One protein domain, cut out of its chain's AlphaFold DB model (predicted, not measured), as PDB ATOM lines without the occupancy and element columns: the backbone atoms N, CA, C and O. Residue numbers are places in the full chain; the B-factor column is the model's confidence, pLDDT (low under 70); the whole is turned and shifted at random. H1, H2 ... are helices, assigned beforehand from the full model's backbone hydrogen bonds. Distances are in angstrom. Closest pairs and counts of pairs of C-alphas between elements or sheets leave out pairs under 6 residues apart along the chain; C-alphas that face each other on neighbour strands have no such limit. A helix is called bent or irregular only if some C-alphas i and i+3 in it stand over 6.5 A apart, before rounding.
ATOM      1  N   GLN A 158     127.740 179.222 132.886       43.56
ATOM      2  CA  GLN A 158     127.055 179.699 131.673       43.56
ATOM      3  C   GLN A 158     125.521 179.647 131.759       43.56
ATOM      4  O   GLN A 158     124.844 180.427 131.085       43.56
ATOM      5  N   ILE A 159     124.947 178.742 132.562       50.41
ATOM      6  CA  ILE A 159     123.483 178.590 132.657       50.41
ATOM      7  C   ILE A 159     122.885 179.680 133.552       50.41
ATOM      8  O   ILE A 159     121.804 180.194 133.258       50.41
ATOM      9  N   VAL A 160     123.591 180.071 134.614       46.97
ATOM     10  CA  VAL A 160     123.112 181.057 135.594       46.97
ATOM     11  C   VAL A 160     123.013 182.459 134.973       46.97
ATOM     12  O   VAL A 160     122.030 183.163 135.202       46.97
ATOM     13  N   GLU A 161     123.958 182.838 134.106       47.19
ATOM     14  CA  GLU A 161     124.017 184.168 133.468       47.19
ATOM     15  C   GLU A 161     122.992 184.371 132.318       47.19
ATOM     16  O   GLU A 161     122.748 185.496 131.852       47.19
ATOM     17  N   ALA A 162     122.365 183.286 131.844       48.72
ATOM     18  CA  ALA A 162     121.418 183.281 130.723       48.72
ATOM     19  C   ALA A 162     119.947 183.534 131.126       48.72
ATOM     20  O   ALA A 162     119.083 183.627 130.252       48.72
ATOM     21  N   LEU A 163     119.645 183.647 132.427       53.66
ATOM     22  CA  LEU A 163     118.278 183.571 132.971       53.66
ATOM     23  C   LEU A 163     117.715 184.881 133.557       53.66
ATOM     24  O   LEU A 163     116.679 184.846 134.230       53.66
ATOM     25  N   ASP A 164     118.344 186.031 133.310       54.31
ATOM     26  CA  ASP A 164     117.714 187.330 133.581       54.31
ATOM     27  C   ASP A 164     116.515 187.548 132.639       54.31
ATOM     28  O   ASP A 164     116.568 187.176 131.464       54.31
ATOM     29  N   GLU A 165     115.422 188.144 133.144       53.00
ATOM     30  CA  GLU A 165     114.144 188.321 132.414       53.00
ATOM     31  C   GLU A 165     114.314 188.962 131.023       53.00
ATOM     32  O   GLU A 165     113.536 188.678 130.110       53.00
ATOM     33  N   ASP A 166     115.376 189.749 130.840       52.25
ATOM     34  CA  ASP A 166     115.708 190.455 129.602       52.25
ATOM     35  C   ASP A 166     116.383 189.568 128.531       52.25
ATOM     36  O   ASP A 166     116.528 189.993 127.381       52.25
ATOM     37  N   LYS A 167     116.788 188.336 128.879       53.31
ATOM     38  CA  LYS A 167     117.484 187.381 127.991       53.31
ATOM     39  C   LYS A 167     116.697 186.102 127.686       53.31
ATOM     40  O   LYS A 167     117.147 185.327 126.846       53.31
ATOM     41  N   LEU A 168     115.533 185.874 128.303       55.72
ATOM     42  CA  LEU A 168     114.730 184.661 128.080       55.72
ATOM     43  C   LEU A 168     114.224 184.586 126.622       55.72
ATOM     44  O   LEU A 168     113.379 185.392 126.216       55.72
ATOM     45  N   PRO A 169     114.698 183.625 125.806       52.72
ATOM     46  CA  PRO A 169     114.277 183.524 124.419       52.72
ATOM     47  C   PRO A 169     112.822 183.053 124.338       52.72
ATOM     48  O   PRO A 169     112.386 182.145 125.045       52.72
ATOM     49  N   PHE A 170     112.048 183.656 123.432       53.34
ATOM     50  CA  PHE A 170     110.729 183.136 123.068       53.34
ATOM     51  C   PHE A 170     110.860 181.666 122.628       53.34
ATOM     52  O   PHE A 170     111.761 181.341 121.854       53.34
ATOM     53  N   CYS A 171     109.921 180.799 123.032       52.19
ATOM     54  CA  CYS A 171     109.871 179.359 122.691       52.19
ATOM     55  C   CYS A 171     109.777 179.014 121.192       52.19
ATOM     56  O   CYS A 171     109.478 177.881 120.834       52.19
ATOM     57  N   ASN A 172     110.032 179.970 120.307       53.12
ATOM     58  CA  ASN A 172     110.001 179.802 118.863       53.12
ATOM     59  C   ASN A 172     111.422 179.756 118.255       53.12
ATOM     60  O   ASN A 172     111.548 179.788 117.033       53.12
ATOM     61  N   GLY A 173     112.474 179.726 119.091       61.62
ATOM     62  CA  GLY A 173     113.892 179.641 118.700       61.62
ATOM     63  C   GLY A 173     114.563 178.306 119.065       61.62
ATOM     64  O   GLY A 173     113.901 177.276 119.153       61.62
ATOM     65  N   GLU A 174     115.878 178.320 119.304       56.56
ATOM     66  CA  GLU A 174     116.736 177.132 119.533       56.56
ATOM     67  C   GLU A 174     116.272 176.202 120.675       56.56
ATOM     68  O   GLU A 174     116.519 174.998 120.639       56.56
ATOM     69  N   PHE A 175     115.510 176.721 121.640       58.50
ATOM     70  CA  PHE A 175     114.957 175.964 122.772       58.50
ATOM     71  C   PHE A 175     113.726 175.108 122.429       58.50
ATOM     72  O   PHE A 175     113.365 174.217 123.199       58.50
ATOM     73  N   ALA A 176     113.103 175.322 121.263       60.88
ATOM     74  CA  ALA A 176     111.963 174.526 120.799       60.88
ATOM     75  C   ALA A 176     112.327 173.053 120.528       60.88
ATOM     76  O   ALA A 176     111.444 172.201 120.474       60.88
ATOM     77  N   LEU A 177     113.621 172.749 120.358       64.56
ATOM     78  CA  LEU A 177     114.119 171.383 120.177       64.56
ATOM     79  C   LEU A 177     114.096 170.561 121.478       64.56
ATOM     80  O   LEU A 177     114.060 169.336 121.406       64.56
ATOM     81  N   TYR A 178     114.090 171.221 122.643       72.44
ATOM     82  CA  TYR A 178     114.202 170.575 123.957       72.44
ATOM     83  C   TYR A 178     112.912 170.650 124.783       72.44
ATOM     84  O   TYR A 178     112.623 169.733 125.550       72.44
ATOM     85  N   PHE A 179     112.107 171.705 124.615       78.31
ATOM     86  CA  PHE A 179     110.878 171.900 125.386       78.31
ATOM     87  C   PHE A 179     109.666 172.145 124.489       78.31
ATOM     88  O   PHE A 179     109.663 173.018 123.627       78.31
ATOM     89  N   ASN A 180     108.584 171.408 124.756       76.25
ATOM     90  CA  ASN A 180     107.349 171.465 123.967       76.25
ATOM     91  C   ASN A 180     106.550 172.765 124.153       76.25
ATOM     92  O   ASN A 180     105.681 173.082 123.343       76.25
ATOM     93  N   ASN A 181     106.763 173.478 125.260       80.56
ATOM     94  CA  ASN A 181     106.056 174.712 125.573       80.56
ATOM     95  C   ASN A 181     106.844 175.564 126.581       80.56
ATOM     96  O   ASN A 181     107.741 175.082 127.275       80.56
ATOM     97  N   TYR A 182     106.444 176.831 126.682       81.44
ATOM     98  CA  TYR A 182     107.035 177.805 127.598       81.44
ATOM     99  C   TYR A 182     106.957 177.393 129.064       81.44
ATOM    100  O   TYR A 182     107.916 177.597 129.795       81.44
ATOM    101  N   THR A 183     105.856 176.781 129.502       83.75
ATOM    102  CA  THR A 183     105.685 176.369 130.900       83.75
ATOM    103  C   THR A 183     106.730 175.336 131.311       83.75
ATOM    104  O   THR A 183     107.344 175.489 132.361       83.75
ATOM    105  N   THR A 184     106.970 174.317 130.484       83.44
ATOM    106  CA  THR A 184     107.981 173.288 130.760       83.44
ATOM    107  C   THR A 184     109.388 173.885 130.770       83.44
ATOM    108  O   THR A 184     110.159 173.581 131.674       83.44
ATOM    109  N   MET A 185     109.698 174.780 129.827       85.25
ATOM    110  CA  MET A 185     110.987 175.479 129.778       85.25
ATOM    111  C   MET A 185     111.202 176.371 131.012       85.25
ATOM    112  O   MET A 185     112.230 176.279 131.670       85.25
ATOM    113  N   ALA A 186     110.222 177.205 131.364       83.19
ATOM    114  CA  ALA A 186     110.319 178.121 132.498       83.19
ATOM    115  C   ALA A 186     110.418 177.374 133.837       83.19
ATOM    116  O   ALA A 186     111.190 177.778 134.702       83.19
ATOM    117  N   LEU A 187     109.677 176.269 133.999       88.25
ATOM    118  CA  LEU A 187     109.801 175.408 135.176       88.25
ATOM    119  C   LEU A 187     111.177 174.748 135.240       88.25
ATOM    120  O   LEU A 187     111.766 174.747 136.309       88.25
ATOM    121  N   PHE A 188     111.712 174.250 134.123       86.12
ATOM    122  CA  PHE A 188     113.064 173.686 134.079       86.12
ATOM    123  C   PHE A 188     114.123 174.713 134.509       86.12
ATOM    124  O   PHE A 188     114.922 174.438 135.400       86.12
ATOM    125  N   CYS A 189     114.077 175.924 133.950       82.88
ATOM    126  CA  CYS A 189     114.989 176.999 134.340       82.88
ATOM    127  C   CYS A 189     114.840 177.382 135.820       82.88
ATOM    128  O   CYS A 189     115.834 177.629 136.495       82.88
ATOM    129  N   TRP A 190     113.611 177.426 136.339       88.69
ATOM    130  CA  TRP A 190     113.350 177.729 137.747       88.69
ATOM    131  C   TRP A 190     113.845 176.626 138.693       88.69
ATOM    132  O   TRP A 190     114.434 176.943 139.724       88.69
ATOM    133  N   LEU A 191     113.644 175.353 138.329       88.75
ATOM    134  CA  LEU A 191     114.140 174.198 139.079       88.75
ATOM    135  C   LEU A 191     115.662 174.262 139.222       88.75
ATOM    136  O   LEU A 191     116.160 174.134 140.336       88.75
ATOM    137  N   GLN A 192     116.363 174.538 138.116       85.81
ATOM    138  CA  GLN A 192     117.822 174.624 138.103       85.81
ATOM    139  C   GLN A 192     118.347 175.860 138.836       85.81
ATOM    140  O   GLN A 192     119.335 175.781 139.549       85.81
ATOM    141  N   LYS A 193     117.679 177.012 138.704       84.88
ATOM    142  CA  LYS A 193     118.106 178.257 139.366       84.88
ATOM    143  C   LYS A 193     118.028 178.185 140.895       84.88
ATOM    144  O   LYS A 193     118.739 178.916 141.575       84.88
ATOM    145  N   HIS A 194     117.117 177.379 141.432       83.31
ATOM    146  CA  HIS A 194     116.829 177.336 142.866       83.31
ATOM    147  C   HIS A 194     117.074 175.966 143.502       83.31
ATOM    148  O   HIS A 194     116.618 175.760 144.628       83.31
ATOM    149  N   ASN A 195     117.737 175.045 142.790       86.50
ATOM    150  CA  ASN A 195     118.030 173.680 143.239       86.50
ATOM    151  C   ASN A 195     116.822 173.016 143.922       86.50
ATOM    152  O   ASN A 195     116.869 172.493 145.037       86.50
ATOM    153  N   VAL A 196     115.670 173.112 143.257       87.12
ATOM    154  CA  VAL A 196     114.389 172.679 143.819       87.12
ATOM    155  C   VAL A 196     114.332 171.155 143.838       87.12
ATOM    156  O   VAL A 196     114.369 170.510 142.793       87.12
ATOM    157  N   SER A 197     114.169 170.574 145.026       89.62
ATOM    158  CA  SER A 197     114.056 169.122 145.170       89.62
ATOM    159  C   SER A 197     112.765 168.563 144.562       89.62
ATOM    160  O   SER A 197     111.731 169.238 144.494       89.62
ATOM    161  N   THR A 198     112.792 167.279 144.197       88.00
ATOM    162  CA  THR A 198     111.657 166.563 143.590       88.00
ATOM    163  C   THR A 198     110.372 166.709 144.403       88.00
ATOM    164  O   THR A 198     109.321 167.010 143.845       88.00
ATOM    165  N   LYS A 199     110.454 166.600 145.736       89.25
ATOM    166  CA  LYS A 199     109.292 166.714 146.628       89.25
ATOM    167  C   LYS A 199     108.659 168.109 146.604       89.25
ATOM    168  O   LYS A 199     107.439 168.234 146.588       89.25
ATOM    169  N   VAL A 200     109.479 169.162 146.573       90.44
ATOM    170  CA  VAL A 200     108.988 170.548 146.500       90.44
ATOM    171  C   VAL A 200     108.308 170.802 145.152       90.44
ATOM    172  O   VAL A 200     107.276 171.476 145.094       90.44
ATOM    173  N   TYR A 201     108.846 170.234 144.071       91.56
ATOM    174  CA  TYR A 201     108.211 170.301 142.759       91.56
ATOM    175  C   TYR A 201     106.888 169.523 142.707       91.56
ATOM    176  O   TYR A 201     105.899 170.050 142.202       91.56
ATOM    177  N   GLU A 202     106.829 168.313 143.269       92.81
ATOM    178  CA  GLU A 202     105.592 167.528 143.375       92.81
ATOM    179  C   GLU A 202     104.494 168.291 144.127       92.81
ATOM    180  O   GLU A 202     103.357 168.364 143.656       92.81
ATOM    181  N   ASP A 203     104.833 168.932 145.249       93.06
ATOM    182  CA  ASP A 203     103.905 169.780 146.001       93.06
ATOM    183  C   ASP A 203     103.386 170.953 145.150       93.06
ATOM    184  O   ASP A 203     102.183 171.232 145.136       93.06
ATOM    185  N   LEU A 204     104.260 171.613 144.381       93.12
ATOM    186  CA  LEU A 204     103.864 172.673 143.449       93.12
ATOM    187  C   LEU A 204     102.916 172.147 142.358       93.12
ATOM    188  O   LEU A 204     101.896 172.777 142.067       93.12
ATOM    189  N   VAL A 205     103.221 170.990 141.768       92.81
ATOM    190  CA  VAL A 205     102.385 170.345 140.746       92.81
ATOM    191  C   VAL A 205     101.010 170.006 141.317       92.81
ATOM    192  O   VAL A 205     100.005 170.317 140.673       92.81
ATOM    193  N   ASN A 206     100.951 169.459 142.534       94.62
ATOM    194  CA  ASN A 206      99.710 169.155 143.249       94.62
ATOM    195  C   ASN A 206      98.861 170.410 143.495       94.62
ATOM    196  O   ASN A 206      97.639 170.369 143.344       94.62
ATOM    197  N   ILE A 207      99.494 171.539 143.832       94.12
ATOM    198  CA  ILE A 207      98.809 172.830 143.984       94.12
ATOM    199  C   ILE A 207      98.226 173.286 142.644       94.12
ATOM    200  O   ILE A 207      97.050 173.638 142.593       94.12
ATOM    201  N   ILE A 208      99.016 173.263 141.566       93.56
ATOM    202  CA  ILE A 208      98.598 173.749 140.239       93.56
ATOM    203  C   ILE A 208      97.487 172.876 139.635       93.56
ATOM    204  O   ILE A 208      96.585 173.398 138.983       93.56
ATOM    205  N   HIS A 209      97.529 171.559 139.853       92.44
ATOM    206  CA  HIS A 209      96.532 170.614 139.333       92.44
ATOM    207  C   HIS A 209      95.270 170.518 140.200       92.44
ATOM    208  O   HIS A 209      94.316 169.828 139.830       92.44
ATOM    209  N   ASN A 210      95.225 171.201 141.346       94.25
ATOM    210  CA  ASN A 210      94.030 171.234 142.173       94.25
ATOM    211  C   ASN A 210      92.886 171.946 141.430       94.25
ATOM    212  O   ASN A 210      93.051 173.055 140.932       94.25
ATOM    213  N   SER A 211      91.690 171.351 141.417       92.62
ATOM    214  CA  SER A 211      90.497 171.937 140.774       92.62
ATOM    215  C   SER A 211      90.116 173.346 141.262       92.62
ATOM    216  O   SER A 211      89.403 174.059 140.564       92.62
ATOM    217  N   GLN A 212      90.570 173.743 142.455       94.00
ATOM    218  CA  GLN A 212      90.339 175.064 143.044       94.00
ATOM    219  C   GLN A 212      91.454 176.073 142.723       94.00
ATOM    220  O   GLN A 212      91.379 177.227 143.149       94.00
ATOM    221  N   PHE A 213      92.509 175.652 142.023       92.75
ATOM    222  CA  PHE A 213      93.611 176.527 141.656       92.75
ATOM    223  C   PHE A 213      93.186 177.486 140.546       92.75
ATOM    224  O   PHE A 213      92.833 177.083 139.440       92.75
ATOM    225  N   GLU A 214      93.274 178.782 140.834       91.56
ATOM    226  CA  GLU A 214      93.040 179.833 139.854       91.56
ATOM    227  C   GLU A 214      94.300 180.700 139.718       91.56
ATOM    228  O   GLU A 214      94.709 181.339 140.696       91.56
ATOM    229  N   PRO A 215      94.900 180.805 138.516       88.75
ATOM    230  CA  PRO A 215      96.133 181.567 138.308       88.75
ATOM    231  C   PRO A 215      96.048 183.034 138.750       88.75
ATOM    232  O   PRO A 215      97.038 183.621 139.181       88.75
TER     233      PRO A 215
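What this domain is: This is residues 158 to 215 of the 536 residues of the protein "BAH domain-containing protein" of Rhizophagus irregularis (strain DAOM 181602 / DAOM 197198 / MUCL 43194) (UniProt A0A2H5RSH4). The printed part is a loose zigzag of three runs set one after another: a winding stretch with no named element, residues 158 to 173, then helix H2, then helix H3, which runs back the opposite way. The very short helix H1 sits at the turn between the winding stretch and H2, and the far part of H3 with the tail after it, residues 202 to 215, sticks out free at one end of the longest axis. The printed part has 58 residues, with three named helices in the order H1, H2, H3 and no named strand. The class is all helix, though under half of the residues, 27 of 58, are in named elements. The whole is loose, with a radius of gyration of the C-alphas of 13.1 A, and the C-alphas span 34 by 23 by 20 A.

How they stand to each other: After residues 158 to 173 comes H1, residues 174 to 177, and a tight link of 4 residues joins it to H2, residues 182 to 193. H1 and H2 are only just apart, their closest C-alphas being 8.1 A from each other. Another tight link of 4 residues joins H2 to H3, residues 198 to 208. H2 and H3 are close but not clearly touching: their closest C-alphas, those of Leu 191 and Tyr 201, are 8.0 A apart. They run opposite ways at a steep tilt of 36 degrees, only just past shallow, and their centres are 13.4 A apart. H1 and H3 are apart. Every O i to N i+4 pair is within hydrogen-bond range in H2 and H3; H1 is too short for such a pair, and its one O i to N i+3 pair is not within range.

Where its parts are: H1, Glu 174 to Leu 177, begins at C-alpha 174 (116.736, 177.132, 119.533); it is neither bent nor irregular, but only just: C-alphas 174 and 177 are 6.3 A apart. H2, Tyr 182 to Lys 193, measures 16.2 A from first to last C-alpha and begins at C-alpha 182 (107.035, 177.805, 127.598). H3, Thr 198 to Ile 208, measures 15.3 A and ends at C-alpha 208 (98.598, 173.749, 140.239).

The domain as a whole: The two C-alphas farthest apart, those of Gln 158 and Gln 212, are 38.7 A from each other, and the first and last printed C-alphas, Gln 158 and Pro 215, are 31.7 A apart. Residues 202 to 215, of which 202 to 208 belong to H3, stand free; the body without them has 44 residues and spans 31 by 23 by 15 A. The printed part has no cut, and neither link between helices is long. The mean pLDDT of the printed part is 76.0, and the model's confidence is low, under 70, in residues 158 to 177.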